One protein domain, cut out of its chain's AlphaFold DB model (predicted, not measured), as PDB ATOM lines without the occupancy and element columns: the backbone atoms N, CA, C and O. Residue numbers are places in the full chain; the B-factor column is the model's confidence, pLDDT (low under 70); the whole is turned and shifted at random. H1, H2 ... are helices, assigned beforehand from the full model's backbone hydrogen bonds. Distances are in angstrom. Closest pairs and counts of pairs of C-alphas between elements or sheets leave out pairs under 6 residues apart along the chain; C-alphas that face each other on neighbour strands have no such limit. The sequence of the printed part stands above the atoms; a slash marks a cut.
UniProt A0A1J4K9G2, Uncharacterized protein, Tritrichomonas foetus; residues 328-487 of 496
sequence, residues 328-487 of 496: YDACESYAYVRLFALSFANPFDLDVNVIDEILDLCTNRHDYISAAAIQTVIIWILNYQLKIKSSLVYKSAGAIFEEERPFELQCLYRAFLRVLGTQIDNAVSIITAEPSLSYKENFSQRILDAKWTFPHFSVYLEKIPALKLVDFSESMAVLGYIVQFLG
ATOM      1  N   TYR A 328     -36.954   8.154 -18.294       68.38
ATOM      2  CA  TYR A 328     -36.619   7.879 -19.682       68.38
ATOM      3  C   TYR A 328     -37.681   7.054 -20.411       68.38
ATOM      4  O   TYR A 328     -37.966   7.341 -21.571       68.38
ATOM      5  N   ASP A 329     -38.301   6.089 -19.728       64.62
ATOM      6  CA  ASP A 329     -39.341   5.230 -20.303       64.62
ATOM      7  C   ASP A 329     -40.618   6.006 -20.631       64.62
ATOM      8  O   ASP A 329     -41.360   5.644 -21.543       64.62
ATOM      9  N   ALA A 330     -40.864   7.094 -19.903       65.62
ATOM     10  CA  ALA A 330     -42.040   7.923 -20.094       65.62
ATOM     11  C   ALA A 330     -41.779   9.171 -20.961       65.62
ATOM     12  O   ALA A 330     -42.731   9.818 -21.401       65.62
ATOM     13  N   CYS A 331     -40.511   9.535 -21.219       76.25
ATOM     14  CA  CYS A 331     -40.170  10.761 -21.941       76.25
ATOM     15  C   CYS A 331     -38.790  10.730 -22.639       76.25
ATOM     16  O   CYS A 331     -37.788  11.228 -22.118       76.25
ATOM     17  N   GLU A 332     -38.750  10.271 -23.892       84.12
ATOM     18  CA  GLU A 332     -37.517  10.183 -24.695       84.12
ATOM     19  C   GLU A 332     -36.827  11.538 -24.939       84.12
ATOM     20  O   GLU A 332     -35.596  11.622 -24.958       84.12
ATOM     21  N   SER A 333     -37.605  12.620 -25.081       86.75
ATOM     22  CA  SER A 333     -37.062  13.966 -25.322       86.75
ATOM     23  C   SER A 333     -36.177  14.459 -24.174       86.75
ATOM     24  O   SER A 333     -35.239  15.221 -24.398       86.75
ATOM     25  N   TYR A 334     -36.422  13.974 -22.954       88.56
ATOM     26  CA  TYR A 334     -35.709  14.405 -21.762       88.56
ATOM     27  C   TYR A 334     -34.229  14.024 -21.825       88.56
ATOM     28  O   TYR A 334     -33.357  14.894 -21.713       88.56
ATOM     29  N   ALA A 335     -33.957  12.732 -22.045       90.38
ATOM     30  CA  ALA A 335     -32.604  12.215 -22.213       90.38
ATOM     31  C   ALA A 335     -31.971  12.771 -23.486       90.38
ATOM     32  O   ALA A 335     -30.831  13.228 -23.452       90.38
ATOM     33  N   TYR A 336     -32.728  12.793 -24.589       94.06
ATOM     34  CA  TYR A 336     -32.247  13.277 -25.879       94.06
ATOM     35  C   TYR A 336     -31.647  14.686 -25.785       94.06
ATOM     36  O   TYR A 336     -30.508  14.904 -26.193       94.06
ATOM     37  N   VAL A 337     -32.381  15.642 -25.202       94.00
ATOM     38  CA  VAL A 337     -31.953  17.047 -25.100       94.00
ATOM     39  C   VAL A 337     -30.685  17.194 -24.248       94.00
ATOM     40  O   VAL A 337     -29.794  17.977 -24.584       94.00
ATOM     41  N   ARG A 338     -30.570  16.424 -23.162       94.31
ATOM     42  CA  ARG A 338     -29.398  16.448 -22.270       94.31
ATOM     43  C   ARG A 338     -28.184  15.791 -22.914       94.31
ATOM     44  O   ARG A 338     -27.097  16.356 -22.859       94.31
ATOM     45  N   LEU A 339     -28.371  14.658 -23.585       96.62
ATOM     46  CA  LEU A 339     -27.321  13.980 -24.348       96.62
ATOM     47  C   LEU A 339     -26.821  14.851 -25.505       96.62
ATOM     48  O   LEU A 339     -25.611  14.937 -25.708       96.62
ATOM     49  N   PHE A 340     -27.725  15.559 -26.187       96.75
ATOM     50  CA  PHE A 340     -27.378  16.569 -27.184       96.75
ATOM     51  C   PHE A 340     -26.527  17.699 -26.595       96.75
ATOM     52  O   PHE A 340     -25.533  18.095 -27.189       96.75
ATOM     53  N   ALA A 341     -26.873  18.221 -25.417       96.75
ATOM     54  CA  ALA A 341     -26.052  19.242 -24.768       96.75
ATOM     55  C   ALA A 341     -24.680  18.687 -24.325       96.75
ATOM     56  O   ALA A 341     -23.660  19.367 -24.459       96.75
ATOM     57  N   LEU A 342     -24.635  17.440 -23.841       97.19
ATOM     58  CA  LEU A 342     -23.412  16.762 -23.399       97.19
ATOM     59  C   LEU A 342     -22.490  16.330 -24.542       97.19
ATOM     60  O   LEU A 342     -21.297  16.144 -24.303       97.19
ATOM     61  N   SER A 343     -22.970  16.223 -25.781       97.25
ATOM     62  CA  SER A 343     -22.095  15.929 -26.923       97.25
ATOM     63  C   SER A 343     -21.045  17.026 -27.162       97.25
ATOM     64  O   SER A 343     -19.974  16.750 -27.702       97.25
ATOM     65  N   PHE A 344     -21.296  18.250 -26.679       96.81
ATOM     66  CA  PHE A 344     -20.348  19.373 -26.675       96.81
ATOM     67  C   PHE A 344     -19.424  19.407 -25.446       96.81
ATOM     68  O   PHE A 344     -18.544  20.272 -25.352       96.81
ATOM     69  N   ALA A 345     -19.631  18.508 -24.481       96.88
ATOM     70  CA  ALA A 345     -18.804  18.392 -23.289       96.88
ATOM     71  C   ALA A 345     -17.515  17.621 -23.581       96.88
ATOM     72  O   ALA A 345     -17.479  16.692 -24.388       96.88
ATOM     73  N   ASN A 346     -16.459  17.959 -22.846       96.31
ATOM     74  CA  ASN A 346     -15.306  17.086 -22.705       96.31
ATOM     75  C   ASN A 346     -15.623  16.030 -21.625       96.31
ATOM     76  O   ASN A 346     -15.874  16.413 -20.480       96.31
ATOM     77  N   PRO A 347     -15.589  14.723 -21.942       96.31
ATOM     78  CA  PRO A 347     -15.952  13.673 -20.992       96.31
ATOM     79  C   PRO A 347     -15.041  13.642 -19.760       96.31
ATOM     80  O   PRO A 347     -15.474  13.215 -18.698       96.31
ATOM     81  N   PHE A 348     -13.802  14.138 -19.852       95.25
ATOM     82  CA  PHE A 348     -12.883  14.188 -18.708       95.25
ATOM     83  C   PHE A 348     -13.240  15.257 -17.665       95.25
ATOM     84  O   PHE A 348     -12.639  15.282 -16.594       95.25
ATOM     85  N   ASP A 349     -14.200  16.137 -17.963       94.31
ATOM     86  CA  ASP A 349     -14.738  17.098 -16.997       94.31
ATOM     87  C   ASP A 349     -15.908  16.523 -16.172       94.31
ATOM     88  O   ASP A 349     -16.383  17.203 -15.251       94.31
ATOM     89  N   LEU A 350     -16.363  15.306 -16.502       94.44
ATOM     90  CA  LEU A 350     -17.520  14.619 -15.923       94.44
ATOM     91  C   LEU A 350     -17.110  13.519 -14.935       94.44
ATOM     92  O   LEU A 350     -16.016  12.958 -15.012       94.44
ATOM     93  N   ASP A 351     -18.031  13.175 -14.036       92.44
ATOM     94  CA  ASP A 351     -17.862  12.044 -13.130       92.44
ATOM     95  C   ASP A 351     -17.980  10.710 -13.877       92.44
ATOM     96  O   ASP A 351     -18.808  10.541 -14.773       92.44
ATOM     97  N   VAL A 352     -17.183   9.721 -13.463       91.44
ATOM     98  CA  VAL A 352     -17.140   8.391 -14.100       91.44
ATOM     99  C   VAL A 352     -18.512   7.713 -14.103       91.44
ATOM    100  O   VAL A 352     -18.858   7.059 -15.081       91.44
ATOM    101  N   ASN A 353     -19.313   7.919 -13.055       91.69
ATOM    102  CA  ASN A 353     -20.660   7.355 -12.956       91.69
ATOM    103  C   ASN A 353     -21.593   7.878 -14.058       91.69
ATOM    104  O   ASN A 353     -22.370   7.106 -14.601       91.69
ATOM    105  N   VAL A 354     -21.480   9.160 -14.421       92.12
ATOM    106  CA  VAL A 354     -22.266   9.763 -15.512       92.12
ATOM    107  C   VAL A 354     -21.847   9.161 -16.848       92.12
ATOM    108  O   VAL A 354     -22.685   8.862 -17.694       92.12
ATOM    109  N   ILE A 355     -20.541   8.968 -17.051       94.31
ATOM    110  CA  ILE A 355     -20.034   8.323 -18.265       94.31
ATOM    111  C   ILE A 355     -20.591   6.900 -18.354       94.31
ATOM    112  O   ILE A 355     -21.110   6.527 -19.400       94.31
ATOM    113  N   ASP A 356     -20.518   6.125 -17.269       93.06
ATOM    114  CA  ASP A 356     -21.058   4.764 -17.225       93.06
ATOM    115  C   ASP A 356     -22.583   4.742 -17.479       93.06
ATOM    116  O   ASP A 356     -23.035   3.920 -18.274       93.06
ATOM    117  N   GLU A 357     -23.353   5.691 -16.931       92.56
ATOM    118  CA  GLU A 357     -24.791   5.850 -17.220       92.56
ATOM    119  C   GLU A 357     -25.050   6.092 -18.717       92.56
ATOM    120  O   GLU A 357     -25.860   5.398 -19.332       92.56
ATOM    121  N   ILE A 358     -24.322   7.019 -19.348       95.06
ATOM    122  CA  ILE A 358     -24.462   7.308 -20.787       95.06
ATOM    123  C   ILE A 358     -24.095   6.081 -21.632       95.06
ATOM    124  O   ILE A 358     -24.747   5.807 -22.641       95.06
ATOM    125  N   LEU A 359     -23.078   5.314 -21.227       94.88
ATOM    126  CA  LEU A 359     -22.703   4.077 -21.914       94.88
ATOM    127  C   LEU A 359     -23.784   2.995 -21.801       94.88
ATOM    128  O   LEU A 359     -23.965   2.232 -22.751       94.88
ATOM    129  N   ASP A 360     -24.515   2.927 -20.688       92.25
ATOM    130  CA  ASP A 360     -25.657   2.024 -20.551       92.25
ATOM    131  C   ASP A 360     -26.855   2.485 -21.404       92.25
ATOM    132  O   ASP A 360     -27.505   1.652 -22.052       92.25
ATOM    133  N   LEU A 361     -27.078   3.803 -21.529       93.81
ATOM    134  CA  LEU A 361     -28.103   4.375 -22.414       93.81
ATOM    135  C   LEU A 361     -27.884   4.042 -23.900       93.81
ATOM    136  O   LEU A 361     -28.863   3.945 -24.638       93.81
ATOM    137  N   CYS A 362     -26.653   3.759 -24.345       94.88
ATOM    138  CA  CYS A 362     -26.377   3.276 -25.711       94.88
ATOM    139  C   CYS A 362     -27.114   1.977 -26.066       94.88
ATOM    140  O   CYS A 362     -27.171   1.610 -27.236       94.88
ATOM    141  N   THR A 363     -27.630   1.248 -25.078       90.56
ATOM    142  CA  THR A 363     -28.340  -0.028 -25.264       90.56
ATOM    143  C   THR A 363     -29.806   0.059 -24.861       90.56
ATOM    144  O   THR A 363     -30.485  -0.957 -24.747       90.56
ATOM    145  N   ASN A 364     -30.310   1.279 -24.662       90.69
ATOM    146  CA  ASN A 364     -31.705   1.519 -24.338       90.69
ATOM    147  C   ASN A 364     -32.626   1.008 -25.468       90.69
ATOM    148  O   ASN A 364     -32.259   1.027 -26.649       90.69
ATOM    149  N   ARG A 365     -33.820   0.538 -25.090       88.12
ATOM    150  CA  ARG A 365     -34.870   0.091 -26.020       88.12
ATOM    151  C   ARG A 365     -35.455   1.235 -26.852       88.12
ATOM    152  O   ARG A 365     -35.926   1.006 -27.953       88.12
ATOM    153  N   HIS A 366     -35.416   2.453 -26.318       89.31
ATOM    154  CA  HIS A 366     -35.930   3.654 -26.957       89.31
ATOM    155  C   HIS A 366     -34.937   4.178 -27.995       89.31
ATOM    156  O   HIS A 366     -33.775   4.475 -27.681       89.31
ATOM    157  N   ASP A 367     -35.402   4.319 -29.235       91.00
ATOM    158  CA  ASP A 367     -34.556   4.655 -30.382       91.00
ATOM    159  C   ASP A 367     -33.889   6.022 -30.223       91.00
ATOM    160  O   ASP A 367     -32.684   6.154 -30.415       91.00
ATOM    161  N   TYR A 368     -34.646   7.038 -29.804       92.75
ATOM    162  CA  TYR A 368     -34.133   8.401 -29.638       92.75
ATOM    163  C   TYR A 368     -33.064   8.492 -28.547       92.75
ATOM    164  O   TYR A 368     -32.075   9.209 -28.706       92.75
ATOM    165  N   ILE A 369     -33.239   7.751 -27.450       93.56
ATOM    166  CA  ILE A 369     -32.307   7.751 -26.317       93.56
ATOM    167  C   ILE A 369     -31.012   7.042 -26.702       93.56
ATOM    168  O   ILE A 369     -29.927   7.607 -26.558       93.56
ATOM    169  N   SER A 370     -31.128   5.818 -27.224       94.94
ATOM    170  CA  SER A 370     -29.970   5.027 -27.640       94.94
ATOM    171  C   SER A 370     -29.191   5.718 -28.756       94.94
ATOM    172  O   SER A 370     -27.967   5.818 -28.675       94.94
ATOM    173  N   ALA A 371     -29.881   6.297 -29.739       96.81
ATOM    174  CA  ALA A 371     -29.240   7.046 -30.805       96.81
ATOM    175  C   ALA A 371     -28.504   8.294 -30.302       96.81
ATOM    176  O   ALA A 371     -27.375   8.550 -30.723       96.81
ATOM    177  N   ALA A 372     -29.111   9.072 -29.401       97.44
ATOM    178  CA  ALA A 372     -28.466  10.241 -28.806       97.44
ATOM    179  C   ALA A 372     -27.217   9.846 -28.003       97.44
ATOM    180  O   ALA A 372     -26.164  10.462 -28.159       97.44
ATOM    181  N   ALA A 373     -27.302   8.778 -27.204       97.75
ATOM    182  CA  ALA A 373     -26.180   8.285 -26.411       97.75
ATOM    183  C   ALA A 373     -25.022   7.813 -27.303       97.75
ATOM    184  O   ALA A 373     -23.875   8.211 -27.094       97.75
ATOM    185  N   ILE A 374     -25.316   7.041 -28.355       98.31
ATOM    186  CA  ILE A 374     -24.308   6.567 -29.310       98.31
ATOM    187  C   ILE A 374     -23.629   7.740 -30.023       98.31
ATOM    188  O   ILE A 374     -22.402   7.757 -30.126       98.31
ATOM    189  N   GLN A 375     -24.393   8.733 -30.486       98.44
ATOM    190  CA  GLN A 375     -23.831   9.929 -31.118       98.44
ATOM    191  C   GLN A 375     -22.891  10.677 -30.164       98.44
ATOM    192  O   GLN A 375     -21.761  10.987 -30.545       98.44
ATOM    193  N   THR A 376     -23.304  10.891 -28.910       98.31
ATOM    194  CA  THR A 376     -22.471  11.511 -27.866       98.31
ATOM    195  C   THR A 376     -21.176  10.733 -27.638       98.31
ATOM    196  O   THR A 376     -20.091  11.318 -27.648       98.31
ATOM    197  N   VAL A 377     -21.246   9.405 -27.514       98.25
ATOM    198  CA  VAL A 377     -20.063   8.566 -27.281       98.25
ATOM    199  C   VAL A 377     -19.138   8.531 -28.501       98.25
ATOM    200  O   VAL A 377     -17.922   8.617 -28.334       98.25
ATOM    201  N   ILE A 378     -19.669   8.467 -29.727       98.44
ATOM    202  CA  ILE A 378     -18.866   8.576 -30.957       98.44
ATOM    203  C   ILE A 378     -18.103   9.902 -30.972       98.44
ATOM    204  O   ILE A 378     -16.893   9.909 -31.207       98.44
ATOM    205  N   ILE A 379     -18.784  11.015 -30.687       97.75
ATOM    206  CA  ILE A 379     -18.163  12.341 -30.628       97.75
ATOM    207  C   ILE A 379     -17.044  12.354 -29.580       97.75
ATOM    208  O   ILE A 379     -15.936  12.820 -29.860       97.75
ATOM    209  N   TRP A 380     -17.289  11.782 -28.402       97.88
ATOM    210  CA  TRP A 380     -16.302  11.715 -27.330       97.88
ATOM    211  C   TRP A 380     -15.085  10.855 -27.658       97.88
ATOM    212  O   TRP A 380     -13.953  11.242 -27.356       97.88
ATOM    213  N   ILE A 381     -15.285   9.719 -28.320       97.62
ATOM    214  CA  ILE A 381     -14.195   8.879 -28.816       97.62
ATOM    215  C   ILE A 381     -13.360   9.651 -29.840       97.62
ATOM    216  O   ILE A 381     -12.137   9.709 -29.718       97.62
ATOM    217  N   LEU A 382     -14.004  10.253 -30.840       96.56
ATOM    218  CA  LEU A 382     -13.303  10.863 -31.967       96.56
ATOM    219  C   LEU A 382     -12.583  12.165 -31.591       96.56
ATOM    220  O   LEU A 382     -11.494  12.416 -32.106       96.56
ATOM    221  N   ASN A 383     -13.148  12.977 -30.693       95.19
ATOM    222  CA  ASN A 383     -12.540  14.250 -30.285       95.19
ATOM    223  C   ASN A 383     -11.615  14.136 -29.073       95.19
ATOM    224  O   ASN A 383     -10.615  14.848 -29.006       95.19
ATOM    225  N   TYR A 384     -11.955  13.280 -28.107       95.94
ATOM    226  CA  TYR A 384     -11.280  13.232 -26.806       95.94
ATOM    227  C   TYR A 384     -10.611  11.886 -26.521       95.94
ATOM    228  O   TYR A 384      -9.988  11.737 -25.475       95.94
ATOM    229  N   GLN A 385     -10.695  10.914 -27.436       94.81
ATOM    230  CA  GLN A 385     -10.105   9.582 -27.260       94.81
ATOM    231  C   GLN A 385     -10.614   8.884 -25.989       94.81
ATOM    232  O   GLN A 385      -9.860   8.196 -25.294       94.81
ATOM    233  N   LEU A 386     -11.903   9.070 -25.675       96.00
ATOM    234  CA  LEU A 386     -12.550   8.388 -24.557       96.00
ATOM    235  C   LEU A 386     -12.372   6.871 -24.698       96.00
ATOM    236  O   LEU A 386     -12.696   6.300 -25.742       96.00
ATOM    237  N   LYS A 387     -11.863   6.226 -23.644       93.75
ATOM    238  CA  LYS A 387     -11.661   4.774 -23.613       93.75
ATOM    239  C   LYS A 387     -12.939   4.053 -23.214       93.75
ATOM    240  O   LYS A 387     -13.531   4.373 -22.187       93.75
ATOM    241  N   ILE A 388     -13.305   3.037 -23.989       93.38
ATOM    242  CA  ILE A 388     -14.541   2.271 -23.800       93.38
ATOM    243  C   ILE A 388     -14.250   0.848 -23.312       93.38
ATOM    244  O   ILE A 388     -13.251   0.232 -23.679       93.38
ATOM    245  N   LYS A 389     -15.145   0.312 -22.474       89.81
ATOM    246  CA  LYS A 389     -15.095  -1.077 -21.992       89.81
ATOM    247  C   LYS A 389     -15.541  -2.046 -23.097       89.81
ATOM    248  O   LYS A 389     -16.542  -1.810 -23.771       89.81
ATOM    249  N   SER A 390     -14.871  -3.195 -23.222       89.56
ATOM    250  CA  SER A 390     -15.170  -4.205 -24.255       89.56
ATOM    251  C   SER A 390     -16.589  -4.782 -24.199       89.56
ATOM    252  O   SER A 390     -17.069  -5.296 -25.205       89.56
ATOM    253  N   SER A 391     -17.278  -4.694 -23.058       91.12
ATOM    254  CA  SER A 391     -18.672  -5.135 -22.919       91.12
ATOM    255  C   SER A 391     -19.617  -4.402 -23.874       91.12
ATOM    256  O   SER A 391     -20.535  -5.021 -24.409       91.12
ATOM    257  N   LEU A 392     -19.375  -3.114 -24.141       93.12
ATOM    258  CA  LEU A 392     -20.242  -2.310 -25.002       93.12
ATOM    259  C   LEU A 392     -20.202  -2.768 -26.466       93.12
ATOM    260  O   LEU A 392     -21.199  -2.630 -27.169       93.12
ATOM    261  N   VAL A 393     -19.093  -3.371 -26.909       93.38
ATOM    262  CA  VAL A 393     -18.965  -3.950 -28.255       93.38
ATOM    263  C   VAL A 393     -19.997  -5.054 -28.462       93.38
ATOM    264  O   VAL A 393     -20.749  -5.019 -29.430       93.38
ATOM    265  N   TYR A 394     -20.071  -6.008 -27.530       92.50
ATOM    266  CA  TYR A 394     -21.007  -7.127 -27.626       92.50
ATOM    267  C   TYR A 394     -22.457  -6.662 -27.527       92.50
ATOM    268  O   TYR A 394     -23.287  -7.108 -28.315       92.50
ATOM    269  N   LYS A 395     -22.754  -5.725 -26.612       92.44
ATOM    270  CA  LYS A 395     -24.103  -5.156 -26.509       92.44
ATOM    271  C   LYS A 395     -24.510  -4.429 -27.806       92.44
ATOM    272  O   LYS A 395     -25.617  -4.627 -28.287       92.44
ATOM    273  N   SER A 396     -23.601  -3.653 -28.404       93.06
ATOM    274  CA  SER A 396     -23.848  -2.927 -29.665       93.06
ATOM    275  C   SER A 396     -24.030  -3.868 -30.859       93.06
ATOM    276  O   SER A 396     -24.873  -3.619 -31.713       93.06
ATOM    277  N   ALA A 397     -23.258  -4.959 -30.918       92.69
ATOM    278  CA  ALA A 397     -23.419  -5.987 -31.943       92.69
ATOM    279  C   ALA A 397     -24.759  -6.721 -31.803       92.69
ATOM    280  O   ALA A 397     -25.440  -6.924 -32.803       92.69
ATOM    281  N   GLY A 398     -25.163  -7.058 -30.574       91.69
ATOM    282  CA  GLY A 398     -26.469  -7.659 -30.294       91.69
ATOM    283  C   GLY A 398     -27.634  -6.758 -30.709       91.69
ATOM    284  O   GLY A 398     -28.540  -7.223 -31.392       91.69
ATOM    285  N   ALA A 399     -27.556  -5.459 -30.393       90.94
ATOM    286  CA  ALA A 399     -28.600  -4.483 -30.711       90.94
ATOM    287  C   ALA A 399     -28.903  -4.365 -32.218       90.94
ATOM    288  O   ALA A 399     -30.021  -4.030 -32.596       90.94
ATOM    289  N   ILE A 400     -27.944  -4.671 -33.103       92.44
ATOM    290  CA  ILE A 400     -28.161  -4.642 -34.562       92.44
ATOM    291  C   ILE A 400     -29.133  -5.737 -35.027       92.44
ATOM    292  O   ILE A 400     -29.802  -5.554 -36.043       92.44
ATOM    293  N   PHE A 401     -29.210  -6.855 -34.305       88.75
ATOM    294  CA  PHE A 401     -30.059  -8.000 -34.648       88.75
ATOM    295  C   PHE A 401     -31.408  -8.004 -33.919       88.75
ATOM    296  O   PHE A 401     -32.186  -8.940 -34.084       88.75
ATOM    297  N   GLU A 402     -31.703  -6.978 -33.120       87.69
ATOM    298  CA  GLU A 402     -33.014  -6.820 -32.490       87.69
ATOM    299  C   GLU A 402     -34.058  -6.450 -33.559       87.69
ATOM    300  O   GLU A 402     -33.968  -5.393 -34.185       87.69
ATOM    301  N   GLU A 403     -35.050  -7.326 -33.774       75.25
ATOM    302  CA  GLU A 403     -36.040  -7.203 -34.862       75.25
ATOM    303  C   GLU A 403     -36.858  -5.902 -34.809       75.25
ATOM    304  O   GLU A 403     -37.312  -5.415 -35.843       75.25
ATOM    305  N   GLU A 404     -37.030  -5.322 -33.621       85.50
ATOM    306  CA  GLU A 404     -37.834  -4.114 -33.409       85.50
ATOM    307  C   GLU A 404     -37.092  -2.813 -33.762       85.50
ATOM    308  O   GLU A 404     -37.734  -1.771 -33.905       85.50
ATOM    309  N   ARG A 405     -35.759  -2.834 -33.939       90.44
ATOM    310  CA  ARG A 405     -34.991  -1.597 -34.158       90.44
ATOM    311  C   ARG A 405     -35.088  -1.075 -35.593       90.44
ATOM    312  O   ARG A 405     -34.817  -1.836 -36.532       90.44
ATOM    313  N   PRO A 406     -35.319   0.239 -35.794       93.56
ATOM    314  CA  PRO A 406     -35.299   0.855 -37.114       93.56
ATOM    315  C   PRO A 406     -33.963   0.670 -37.832       93.56
ATOM    316  O   PRO A 406     -32.886   0.705 -37.228       93.56
ATOM    317  N   PHE A 407     -34.025   0.544 -39.156       94.06
ATOM    318  CA  PHE A 407     -32.843   0.313 -39.983       94.06
ATOM    319  C   PHE A 407     -31.804   1.438 -39.856       94.06
ATOM    320  O   PHE A 407     -30.604   1.174 -39.800       94.06
ATOM    321  N   GLU A 408     -32.253   2.689 -39.750       96.00
ATOM    322  CA  GLU A 408     -31.402   3.864 -39.560       96.00
ATOM    323  C   GLU A 408     -30.598   3.775 -38.253       96.00
ATOM    324  O   GLU A 408     -29.412   4.114 -38.220       96.00
ATOM    325  N   LEU A 409     -31.209   3.258 -37.183       96.31
ATOM    326  CA  LEU A 409     -30.533   3.053 -35.904       96.31
ATOM    327  C   LEU A 409     -29.539   1.891 -35.982       96.31
ATOM    328  O   LEU A 409     -28.414   2.001 -35.495       96.31
ATOM    329  N   GLN A 410     -29.886   0.804 -36.674       95.94
ATOM    330  CA  GLN A 410     -28.928  -0.274 -36.938       95.94
ATOM    331  C   GLN A 410     -27.718   0.233 -37.742       95.94
ATOM    332  O   GLN A 410     -26.583  -0.168 -37.487       95.94
ATOM    333  N   CYS A 411     -27.925   1.128 -38.715       96.88
ATOM    334  CA  CYS A 411     -26.844   1.807 -39.430       96.88
ATOM    335  C   CYS A 411     -25.929   2.593 -38.477       96.88
ATOM    336  O   CYS A 411     -24.705   2.495 -38.604       96.88
ATOM    337  N   LEU A 412     -26.495   3.308 -37.498       98.06
ATOM    338  CA  LEU A 412     -25.722   4.004 -36.466       98.06
ATOM    339  C   LEU A 412     -24.932   3.035 -35.581       98.06
ATOM    340  O   LEU A 412     -23.754   3.282 -35.334       98.06
ATOM    341  N   TYR A 413     -25.512   1.909 -35.161       97.44
ATOM    342  CA  TYR A 413     -24.772   0.888 -34.411       97.44
ATOM    343  C   TYR A 413     -23.603   0.304 -35.211       97.44
ATOM    344  O   TYR A 413     -22.523   0.103 -34.658       97.44
ATOM    345  N   ARG A 414     -23.764   0.080 -36.522       96.69
ATOM    346  CA  ARG A 414     -22.653  -0.351 -37.393       96.69
ATOM    347  C   ARG A 414     -21.553   0.712 -37.459       96.69
ATOM    348  O   ARG A 414     -20.368   0.383 -37.383       96.69
ATOM    349  N   ALA A 415     -21.932   1.990 -37.548       97.56
ATOM    350  CA  ALA A 415     -20.989   3.108 -37.479       97.56
ATOM    351  C   ALA A 415     -20.256   3.125 -36.128       97.56
ATOM    352  O   ALA A 415     -19.034   3.271 -36.078       97.56
ATOM    353  N   PHE A 416     -20.988   2.890 -35.038       97.69
ATOM    354  CA  PHE A 416     -20.445   2.842 -33.690       97.69
ATOM    355  C   PHE A 416     -19.470   1.680 -33.492       97.69
ATOM    356  O   PHE A 416     -18.368   1.900 -32.998       97.69
ATOM    357  N   LEU A 417     -19.806   0.469 -33.949       96.19
ATOM    358  CA  LEU A 417     -18.907  -0.688 -33.917       96.19
ATOM    359  C   LEU A 417     -17.597  -0.416 -34.659       96.19
ATOM    360  O   LEU A 417     -16.526  -0.751 -34.154       96.19
ATOM    361  N   ARG A 418     -17.664   0.240 -35.825       95.62
ATOM    362  CA  ARG A 418     -16.463   0.667 -36.553       95.62
ATOM    363  C   ARG A 418     -15.621   1.640 -35.726       95.62
ATOM    364  O   ARG A 418     -14.407   1.478 -35.666       95.62
ATOM    365  N   VAL A 419     -16.241   2.615 -35.061       97.00
ATOM    366  CA  VAL A 419     -15.537   3.544 -34.161       97.00
ATOM    367  C   VAL A 419     -14.901   2.794 -32.983       97.00
ATOM    368  O   VAL A 419     -13.724   3.006 -32.695       97.00
ATOM    369  N   LEU A 420     -15.616   1.859 -32.349       95.88
ATOM    370  CA  LEU A 420     -15.090   1.022 -31.263       95.88
ATOM    371  C   LEU A 420     -13.916   0.138 -31.716       95.88
ATOM    372  O   LEU A 420     -12.967  -0.055 -30.956       95.88
ATOM    373  N   GLY A 421     -13.928  -0.334 -32.965       94.19
ATOM    374  CA  GLY A 421     -12.837  -1.103 -33.574       94.19
ATOM    375  C   GLY A 421     -11.505  -0.359 -33.669       94.19
ATOM    376  O   GLY A 421     -10.466  -0.998 -33.783       94.19
ATOM    377  N   THR A 422     -11.499   0.973 -33.557       93.75
ATOM    378  CA  THR A 422     -10.243   1.743 -33.470       93.75
ATOM    379  C   THR A 422      -9.527   1.575 -32.128       93.75
ATOM    380  O   THR A 422      -8.354   1.922 -32.010       93.75
ATOM    381  N   GLN A 423     -10.229   1.060 -31.114       93.69
ATOM    382  CA  GLN A 423      -9.729   0.919 -29.747       93.69
ATOM    383  C   GLN A 423      -9.741  -0.528 -29.237       93.69
ATOM    384  O   GLN A 423      -8.982  -0.850 -28.325       93.69
ATOM    385  N   ILE A 424     -10.647  -1.371 -29.750       93.31
ATOM    386  CA  ILE A 424     -10.951  -2.697 -29.198       93.31
ATOM    387  C   ILE A 424     -10.890  -3.754 -30.309       93.31
ATOM    388  O   ILE A 424     -11.788  -3.838 -31.147       93.31
ATOM    389  N   ASP A 425      -9.886  -4.631 -30.252       90.06
ATOM    390  CA  ASP A 425      -9.660  -5.697 -31.247       90.06
ATOM    391  C   ASP A 425     -10.849  -6.667 -31.384       90.06
ATOM    392  O   ASP A 425     -11.128  -7.176 -32.473       90.06
ATOM    393  N   ASN A 426     -11.601  -6.888 -30.297       89.38
ATOM    394  CA  ASN A 426     -12.814  -7.713 -30.325       89.38
ATOM    395  C   ASN A 426     -13.876  -7.140 -31.276       89.38
ATOM    396  O   ASN A 426     -14.573  -7.910 -31.929       89.38
ATOM    397  N   ALA A 427     -13.999  -5.812 -31.379       91.44
ATOM    398  CA  ALA A 427     -14.954  -5.194 -32.297       91.44
ATOM    399  C   ALA A 427     -14.565  -5.468 -33.750       91.44
ATOM    400  O   ALA A 427     -15.414  -5.857 -34.546       91.44
ATOM    401  N   VAL A 428     -13.274  -5.349 -34.074       89.94
ATOM    402  CA  VAL A 428     -12.754  -5.689 -35.403       89.94
ATOM    403  C   VAL A 428     -12.998  -7.166 -35.709       89.94
ATOM    404  O   VAL A 428     -13.537  -7.483 -36.762       89.94
ATOM    405  N   SER A 429     -12.689  -8.057 -34.764       88.12
ATOM    406  CA  SER A 429     -12.883  -9.504 -34.925       88.12
ATOM    407  C   SER A 429     -14.344  -9.862 -35.218       88.12
ATOM    408  O   SER A 429     -14.612 -10.660 -36.111       88.12
ATOM    409  N   ILE A 430     -15.293  -9.238 -34.510       89.69
ATOM    410  CA  ILE A 430     -16.734  -9.435 -34.727       89.69
ATOM    411  C   ILE A 430     -17.160  -8.918 -36.106       89.69
ATOM    412  O   ILE A 430     -17.873  -9.618 -36.820       89.69
ATOM    413  N   ILE A 431     -16.701  -7.728 -36.508       90.25
ATOM    414  CA  ILE A 431     -17.008  -7.155 -37.828       90.25
ATOM    415  C   ILE A 431     -16.443  -8.032 -38.957       90.25
ATOM    416  O   ILE A 431     -17.083  -8.180 -39.995       90.25
ATOM    417  N   THR A 432     -15.248  -8.607 -38.777       87.25
ATOM    418  CA  THR A 432     -14.637  -9.512 -39.761       87.25
ATOM    419  C   THR A 432     -15.369 -10.853 -39.832       87.25
ATOM    420  O   THR A 432     -15.532 -11.386 -40.925       87.25
ATOM    421  N   ALA A 433     -15.810 -11.395 -38.694       86.94
ATOM    422  CA  ALA A 433     -16.533 -12.665 -38.642       86.94
ATOM    423  C   ALA A 433     -17.963 -12.565 -39.200       86.94
ATOM    424  O   ALA A 433     -18.442 -13.522 -39.798       86.94
ATOM    425  N   GLU A 434     -18.627 -11.419 -39.029       89.56
ATOM    426  CA  GLU A 434     -20.003 -11.190 -39.472       89.56
ATOM    427  C   GLU A 434     -20.091  -9.918 -40.343       89.56
ATOM    428  O   GLU A 434     -20.306  -8.810 -39.836       89.56
ATOM    429  N   PRO A 435     -19.941 -10.044 -41.678       85.88
ATOM    430  CA  PRO A 435     -19.897  -8.903 -42.595       85.88
ATOM    431  C   PRO A 435     -21.154  -8.026 -42.585       85.88
ATOM    432  O   PRO A 435     -21.088  -6.857 -42.976       85.88
ATOM    433  N   SER A 436     -22.304  -8.551 -42.138       89.38
ATOM    434  CA  SER A 436     -23.538  -7.765 -41.996       89.38
ATOM    435  C   SER A 436     -23.449  -6.681 -40.912       89.38
ATOM    436  O   SER A 436     -24.208  -5.706 -40.961       89.38
ATOM    437  N   LEU A 437     -22.492  -6.789 -39.982       91.88
ATOM    438  CA  LEU A 437     -22.182  -5.781 -38.959       91.88
ATOM    439  C   LEU A 437     -21.264  -4.664 -39.473       91.88
ATOM    440  O   LEU A 437     -21.072  -3.654 -38.795       91.88
ATOM    441  N   SER A 438     -20.697  -4.818 -40.670       91.25
ATOM    442  CA  SER A 438     -19.775  -3.839 -41.236       91.25
ATOM    443  C   SER A 438     -20.488  -2.550 -41.650       91.25
ATOM    444  O   SER A 438     -21.546  -2.560 -42.289       91.25
ATOM    445  N   TYR A 439     -19.881  -1.416 -41.307       93.06
ATOM    446  CA  TYR A 439     -20.331  -0.104 -41.758       93.06
ATOM    447  C   TYR A 439     -20.046   0.099 -43.251       93.06
ATOM    448  O   TYR A 439     -18.940  -0.167 -43.723       93.06
ATOM    449  N   LYS A 440     -21.025   0.644 -43.974       92.56
ATOM    450  CA  LYS A 440     -20.926   1.000 -45.392       92.56
ATOM    451  C   LYS A 440     -21.170   2.498 -45.556       92.56
ATOM    452  O   LYS A 440     -22.015   3.060 -44.869       92.56
ATOM    453  N   GLU A 441     -20.475   3.148 -46.487       89.38
ATOM    454  CA  GLU A 441     -20.573   4.607 -46.681       89.38
ATOM    455  C   GLU A 441     -21.989   5.084 -47.033       89.38
ATOM    456  O   GLU A 441     -22.404   6.164 -46.621       89.38
ATOM    457  N   ASN A 442     -22.776   4.258 -47.727       90.75
ATOM    458  CA  ASN A 442     -24.172   4.568 -48.037       90.75
ATOM    459  C   ASN A 442     -25.085   4.617 -46.795       90.75
ATOM    460  O   ASN A 442     -26.216   5.093 -46.895       90.75
ATOM    461  N   PHE A 443     -24.618   4.151 -45.632       94.56
ATOM    462  CA  PHE A 443     -25.326   4.300 -44.363       94.56
ATOM    463  C   PHE A 443     -25.241   5.723 -43.806       94.56
ATOM    464  O   PHE A 443     -26.156   6.112 -43.086       94.56
ATOM    465  N   SER A 444     -24.228   6.521 -44.173       94.38
ATOM    466  CA  SER A 444     -24.089   7.907 -43.699       94.38
ATOM    467  C   SER A 444     -25.358   8.715 -43.969       94.38
ATOM    468  O   SER A 444     -25.899   9.332 -43.058       94.38
ATOM    469  N   GLN A 445     -25.877   8.655 -45.201       93.94
ATOM    470  CA  GLN A 445     -27.081   9.400 -45.574       93.94
ATOM    471  C   GLN A 445     -28.314   8.911 -44.807       93.94
ATOM    472  O   GLN A 445     -29.104   9.721 -44.348       93.94
ATOM    473  N   ARG A 446     -28.444   7.595 -44.592       95.56
ATOM    474  CA  ARG A 446     -29.558   7.019 -43.822       95.56
ATOM    475  C   ARG A 446     -29.569   7.496 -42.376       95.56
ATOM    476  O   ARG A 446     -30.635   7.757 -41.838       95.56
ATOM    477  N   ILE A 447     -28.391   7.613 -41.763       96.75
ATOM    478  CA  ILE A 447     -28.256   8.173 -40.417       96.75
ATOM    479  C   ILE A 447     -28.625   9.660 -40.450       96.75
ATOM    480  O   ILE A 447     -29.408  10.106 -39.622       96.75
ATOM    481  N   LEU A 448     -28.122  10.425 -41.421       94.81
ATOM    482  CA  LEU A 448     -28.432  11.854 -41.539       94.81
ATOM    483  C   LEU A 448     -29.916  12.144 -41.783       94.81
ATOM    484  O   LEU A 448     -30.405  13.145 -41.286       94.81
ATOM    485  N   ASP A 449     -30.632  11.270 -42.487       93.81
ATOM    486  CA  ASP A 449     -32.073  11.418 -42.730       93.81
ATOM    487  C   ASP A 449     -32.925  11.054 -41.493       93.81
ATOM    488  O   ASP A 449     -34.141  11.270 -41.475       93.81
ATOM    489  N   ALA A 450     -32.315  10.469 -40.455       94.94
ATOM    490  CA  ALA A 450     -33.015  10.061 -39.247       94.94
ATOM    491  C   ALA A 450     -33.296  11.255 -38.322       94.94
ATOM    492  O   ALA A 450     -32.415  12.044 -37.983       94.94
ATOM    493  N   LYS A 451     -34.535  11.324 -37.828       92.69
ATOM    494  CA  LYS A 451     -35.075  12.451 -37.041       92.69
ATOM    495  C   LYS A 451     -34.349  12.734 -35.723       92.69
ATOM    496  O   LYS A 451     -34.509  13.807 -35.156       92.69
ATOM    497  N   TRP A 452     -33.619  11.754 -35.202       94.19
ATOM    498  CA  TRP A 452     -32.866  11.829 -33.948       94.19
ATOM    499  C   TRP A 452     -31.402  12.237 -34.150       94.19
ATOM    500  O   TRP A 452     -30.616  12.247 -33.200       94.19
ATOM    501  N   THR A 453     -30.978  12.512 -35.379       96.88
ATOM    502  CA  THR A 453     -29.579  12.846 -35.640       96.88
ATOM    503  C   THR A 453     -29.283  14.266 -35.188       96.88
ATOM    504  O   THR A 453     -29.995  15.205 -35.544       96.88
ATOM    505  N   PHE A 454     -28.219  14.442 -34.404       97.38
ATOM    506  CA  PHE A 454     -27.795  15.761 -33.966       97.38
ATOM    507  C   PHE A 454     -27.339  16.596 -35.172       97.38
ATOM    508  O   PHE A 454     -26.563  16.100 -35.994       97.38
ATOM    509  N   PRO A 455     -27.694  17.892 -35.236       95.44
ATOM    510  CA  PRO A 455     -27.258  18.807 -36.295       95.44
ATOM    511  C   PRO A 455     -25.760  18.809 -36.594       95.44
ATOM    512  O   PRO A 455     -25.337  18.986 -37.731       95.44
ATOM    513  N   HIS A 456     -24.935  18.631 -35.563       95.81
ATOM    514  CA  HIS A 456     -23.478  18.669 -35.672       95.81
ATOM    515  C   HIS A 456     -22.849  17.289 -35.922       95.81
ATOM    516  O   HIS A 456     -21.623  17.185 -35.975       95.81
ATOM    517  N   PHE A 457     -23.646  16.223 -36.057       96.75
ATOM    518  CA  PHE A 457     -23.128  14.858 -36.171       96.75
ATOM    519  C   PHE A 457     -22.547  14.532 -37.556       96.75
ATOM    520  O   PHE A 457     -21.672  13.672 -37.672       96.75
ATOM    521  N   SER A 458     -22.964  15.251 -38.601       94.81
ATOM    522  CA  SER A 458     -22.500  15.064 -39.986       94.81
ATOM    523  C   SER A 458     -20.974  15.067 -40.119       94.81
ATOM    524  O   SER A 458     -20.403  14.144 -40.698       94.81
ATOM    525  N   VAL A 459     -20.302  16.021 -39.473       94.19
ATOM    526  CA  VAL A 459     -18.833  16.156 -39.475       94.19
ATOM    527  C   VAL A 459     -18.125  14.931 -38.883       94.19
ATOM    528  O   VAL A 459     -16.966  14.655 -39.197       94.19
ATOM    529  N   TYR A 460     -18.792  14.184 -38.003       95.62
ATOM    530  CA  TYR A 460     -18.241  12.968 -37.408       95.62
ATOM    531  C   TYR A 460     -18.478  11.758 -38.301       95.62
ATOM    532  O   TYR A 460     -17.552  10.971 -38.489       95.62
ATOM    533  N   LEU A 461     -19.662  11.645 -38.908       95.00
ATOM    534  CA  LEU A 461     -19.967  10.588 -39.875       95.00
ATOM    535  C   LEU A 461     -18.998  10.592 -41.059       95.00
ATOM    536  O   LEU A 461     -18.536   9.529 -41.465       95.00
ATOM    537  N   GLU A 462     -18.612  11.768 -41.556       94.00
ATOM    538  CA  GLU A 462     -17.624  11.908 -42.636       94.00
ATOM    539  C   GLU A 462     -16.243  11.333 -42.276       94.00
ATOM    540  O   GLU A 462     -15.502  10.883 -43.151       94.00
ATOM    541  N   LYS A 463     -15.890  11.292 -40.984       94.62
ATOM    542  CA  LYS A 463     -14.602  10.759 -40.510       94.62
ATOM    543  C   LYS A 463     -14.601   9.235 -40.383       94.62
ATOM    544  O   LYS A 463     -13.535   8.626 -40.459       94.62
ATOM    545  N   ILE A 464     -15.765   8.612 -40.186       95.38
ATOM    546  CA  ILE A 464     -15.891   7.180 -39.862       95.38
ATOM    547  C   ILE A 464     -15.344   6.250 -40.966       95.38
ATOM    548  O   ILE A 464     -14.617   5.306 -40.630       95.38
ATOM    549  N   PRO A 465     -15.612   6.471 -42.270       92.12
ATOM    550  CA  PRO A 465     -15.046   5.640 -43.335       92.12
ATOM    551  C   PRO A 465     -13.513   5.618 -43.326       92.12
ATOM    552  O   PRO A 465     -12.910   4.562 -43.510       92.12
ATOM    553  N   ALA A 466     -12.880   6.754 -43.024       91.56
ATOM    554  CA  ALA A 466     -11.426   6.911 -43.045       91.56
ATOM    555  C   ALA A 466     -10.705   6.303 -41.826       91.56
ATOM    556  O   ALA A 466      -9.470   6.287 -41.787       91.56
ATOM    557  N   LEU A 467     -11.441   5.805 -40.826       92.06
ATOM    558  CA  LEU A 467     -10.850   5.169 -39.650       92.06
ATOM    559  C   LEU A 467     -10.102   3.892 -40.042       92.06
ATOM    560  O   LEU A 467     -10.644   3.010 -40.712       92.06
ATOM    561  N   LYS A 468      -8.848   3.789 -39.595       87.44
ATOM    562  CA  LYS A 468      -8.017   2.602 -39.798       87.44
ATOM    563  C   LYS A 468      -8.362   1.557 -38.744       87.44
ATOM    564  O   LYS A 468      -8.239   1.831 -37.553       87.44
ATOM    565  N   LEU A 469      -8.764   0.376 -39.199       87.50
ATOM    566  CA  LEU A 469      -8.936  -0.808 -38.365       87.50
ATOM    567  C   LEU A 469      -7.760  -1.758 -38.579       87.50
ATOM    568  O   LEU A 469      -7.120  -1.731 -39.631       87.50
ATOM    569  N   VAL A 470      -7.490  -2.591 -37.579       82.25
ATOM    570  CA  VAL A 470      -6.578  -3.728 -37.738       82.25
ATOM    571  C   VAL A 470      -7.175  -4.676 -38.780       82.25
ATOM    572  O   VAL A 470      -8.377  -4.927 -38.771       82.25
ATOM    573  N   ASP A 471      -6.361  -5.173 -39.706       73.94
ATOM    574  CA  ASP A 471      -6.822  -6.108 -40.729       73.94
ATOM    575  C   ASP A 471      -6.608  -7.553 -40.258       73.94
ATOM    576  O   ASP A 471      -5.475  -8.023 -40.160       73.94
ATOM    577  N   PHE A 472      -7.701  -8.250 -39.936       77.00
ATOM    578  CA  PHE A 472      -7.684  -9.674 -39.583       77.00
ATOM    579  C   PHE A 472      -8.052 -10.593 -40.757       77.00
ATOM    580  O   PHE A 472      -8.193 -11.799 -40.551       77.00
ATOM    581  N   SER A 473      -8.206 -10.069 -41.979       72.75
ATOM    582  CA  SER A 473      -8.644 -10.857 -43.141       72.75
ATOM    583  C   SER A 473      -7.691 -12.009 -43.466       72.75
ATOM    584  O   SER A 473      -8.140 -13.142 -43.639       72.75
ATOM    585  N   GLU A 474      -6.378 -11.764 -43.451       72.19
ATOM    586  CA  GLU A 474      -5.366 -12.806 -43.654       72.19
ATOM    587  C   GLU A 474      -5.418 -13.869 -42.549       72.19
ATOM    588  O   GLU A 474      -5.424 -15.068 -42.832       72.19
ATOM    589  N   SER A 475      -5.524 -13.441 -41.286       77.44
ATOM    590  CA  SER A 475      -5.633 -14.343 -40.135       77.44
ATOM    591  C   SER A 475      -6.876 -15.231 -40.223       77.44
ATOM    592  O   SER A 475      -6.789 -16.432 -39.974       77.44
ATOM    593  N   MET A 476      -8.018 -14.671 -40.629       73.50
ATOM    594  CA  MET A 476      -9.266 -15.415 -40.822       73.50
ATOM    595  C   MET A 476      -9.197 -16.369 -42.014       73.50
ATOM    596  O   MET A 476      -9.661 -17.503 -41.901       73.50
ATOM    597  N   ALA A 477      -8.570 -15.967 -43.123       76.88
ATOM    598  CA  ALA A 477      -8.364 -16.842 -44.275       76.88
ATOM    599  C   ALA A 477      -7.518 -18.069 -43.898       76.88
ATOM    600  O   ALA A 477      -7.882 -19.202 -44.216       76.88
ATOM    601  N   VAL A 478      -6.425 -17.864 -43.154       80.00
ATOM    602  CA  VAL A 478      -5.585 -18.956 -42.633       80.00
ATOM    603  C   VAL A 478      -6.382 -19.873 -41.704       80.00
ATOM    604  O   VAL A 478      -6.278 -21.094 -41.809       80.00
ATOM    605  N   LEU A 479      -7.209 -19.308 -40.823       79.62
ATOM    606  CA  LEU A 479      -8.047 -20.085 -39.912       79.62
ATOM    607  C   LEU A 479      -9.087 -20.919 -40.675       79.62
ATOM    608  O   LEU A 479      -9.263 -22.096 -40.366       79.62
ATOM    609  N   GLY A 480      -9.690 -20.359 -41.728       79.38
ATOM    610  CA  GLY A 480     -10.570 -21.077 -42.652       79.38
ATOM    611  C   GLY A 480      -9.877 -22.268 -43.320       79.38
ATOM    612  O   GLY A 480     -10.416 -23.376 -43.302       79.38
ATOM    613  N   TYR A 481      -8.645 -22.089 -43.811       81.12
ATOM    614  CA  TYR A 481      -7.844 -23.195 -44.354       81.12
ATOM    615  C   TYR A 481      -7.560 -24.281 -43.313       81.12
ATOM    616  O   TYR A 481      -7.631 -25.464 -43.637       81.12
ATOM    617  N   ILE A 482      -7.260 -23.906 -42.066       79.75
ATOM    618  CA  ILE A 482      -7.023 -24.867 -40.980       79.75
ATOM    619  C   ILE A 482      -8.302 -25.650 -40.665       79.75
ATOM    620  O   ILE A 482      -8.256 -26.874 -40.564       79.75
ATOM    621  N   VAL A 483      -9.450 -24.977 -40.550       82.44
ATOM    622  CA  VAL A 483     -10.754 -25.610 -40.285       82.44
ATOM    623  C   VAL A 483     -11.137 -26.573 -41.413       82.44
ATOM    624  O   VAL A 483     -11.569 -27.697 -41.143       82.44
ATOM    625  N   GLN A 484     -10.919 -26.172 -42.670       80.62
ATOM    626  CA  GLN A 484     -11.141 -27.017 -43.843       80.62
ATOM    627  C   GLN A 484     -10.194 -28.224 -43.860       80.62
ATOM    628  O   GLN A 484     -10.634 -29.350 -44.082       80.62
ATOM    629  N   PHE A 485      -8.904 -28.012 -43.584       80.88
ATOM    630  CA  PHE A 485      -7.902 -29.078 -43.524       80.88
ATOM    631  C   PHE A 485      -8.200 -30.101 -42.421       80.88
ATOM    632  O   PHE A 485      -8.015 -31.299 -42.623       80.88
ATOM    633  N   LEU A 486      -8.692 -29.645 -41.266       84.81
ATOM    634  CA  LEU A 486      -9.086 -30.502 -40.146       84.81
ATOM    635  C   LEU A 486     -10.427 -31.223 -40.371       84.81
ATOM    636  O   LEU A 486     -10.834 -32.006 -39.515       84.81
ATOM    637  N   GLY A 487     -11.112 -30.980 -41.495       77.88
ATOM    638  CA  GLY A 487     -12.392 -31.615 -41.816       77.88
ATOM    639  C   GLY A 487     -13.538 -31.190 -40.895       77.88
ATOM    640  O   GLY A 487     -14.526 -31.903 -40.781       77.88
TER     641      GLY A 487
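Overview. This is residues 328 to 487 of the 496 residues of an uncharacterized protein of Tritrichomonas foetus (UniProt A0A1J4K9G2). A body of helices has H3 and H5 side by side in its core, with H1 beside H3, H4 folded back on H5 as a hairpin, and H2 packed steeply on H3, H6 and H7 on H5; residues 477 to 487, of which 477 to 485 belong to H9, stick out as an arm. The printed part has 160 residues with nine named helices, H1 to H9, and no named strand: all helix. It is compact, with a radius of gyration of the C-alphas of 16.3 A, and spans 56 by 33 by 27 A.

Along the chain. H1, residues 332 to 342, begins at C-alpha 332 (-37.517, 10.183, -24.695). H2 is residues 352 to 361, H3 367 to 384, 25.1 A long, H4 391 to 400, H5 407 to 420, 19.8 A long, H6 425 to 433, H7 443 to 448 and H8 458 to 461. H9, residues 473 to 485, ends at C-alpha 485 (-7.902, -29.078, -43.524).

Arrangement. H1 touches H3, a shallow tilt of 9 degrees, closest C-alphas Tyr 336 and Ile 369, 5.5 A. H2 touches H3, closest Leu 361 and Ser 370, 5.6 A. Hubs H3 and H5 touch, 26 degrees, the same way, closest Ile 378 and Phe 416, 6.5 A. H5 touches H4, closest Ile 400 and Gln 410, 5.0 A, H6, Leu 417 and Ala 427, 6.2 A, and H7, Glu 408 and Ile 447, 5.4 A. H8 only just touches H3, with 3 pairs of C-alphas within 8 A. Every O i to N i+4 pair is within hydrogen-bond range in H1, H2, H3, H5, H6, H7 and H9, and 5 of 6 in H4; H8 is too short.

Size, cuts and confidence. The printed part has no cut. The link H8 to H9 is long. Residues 328 to 330 are under pLDDT 70.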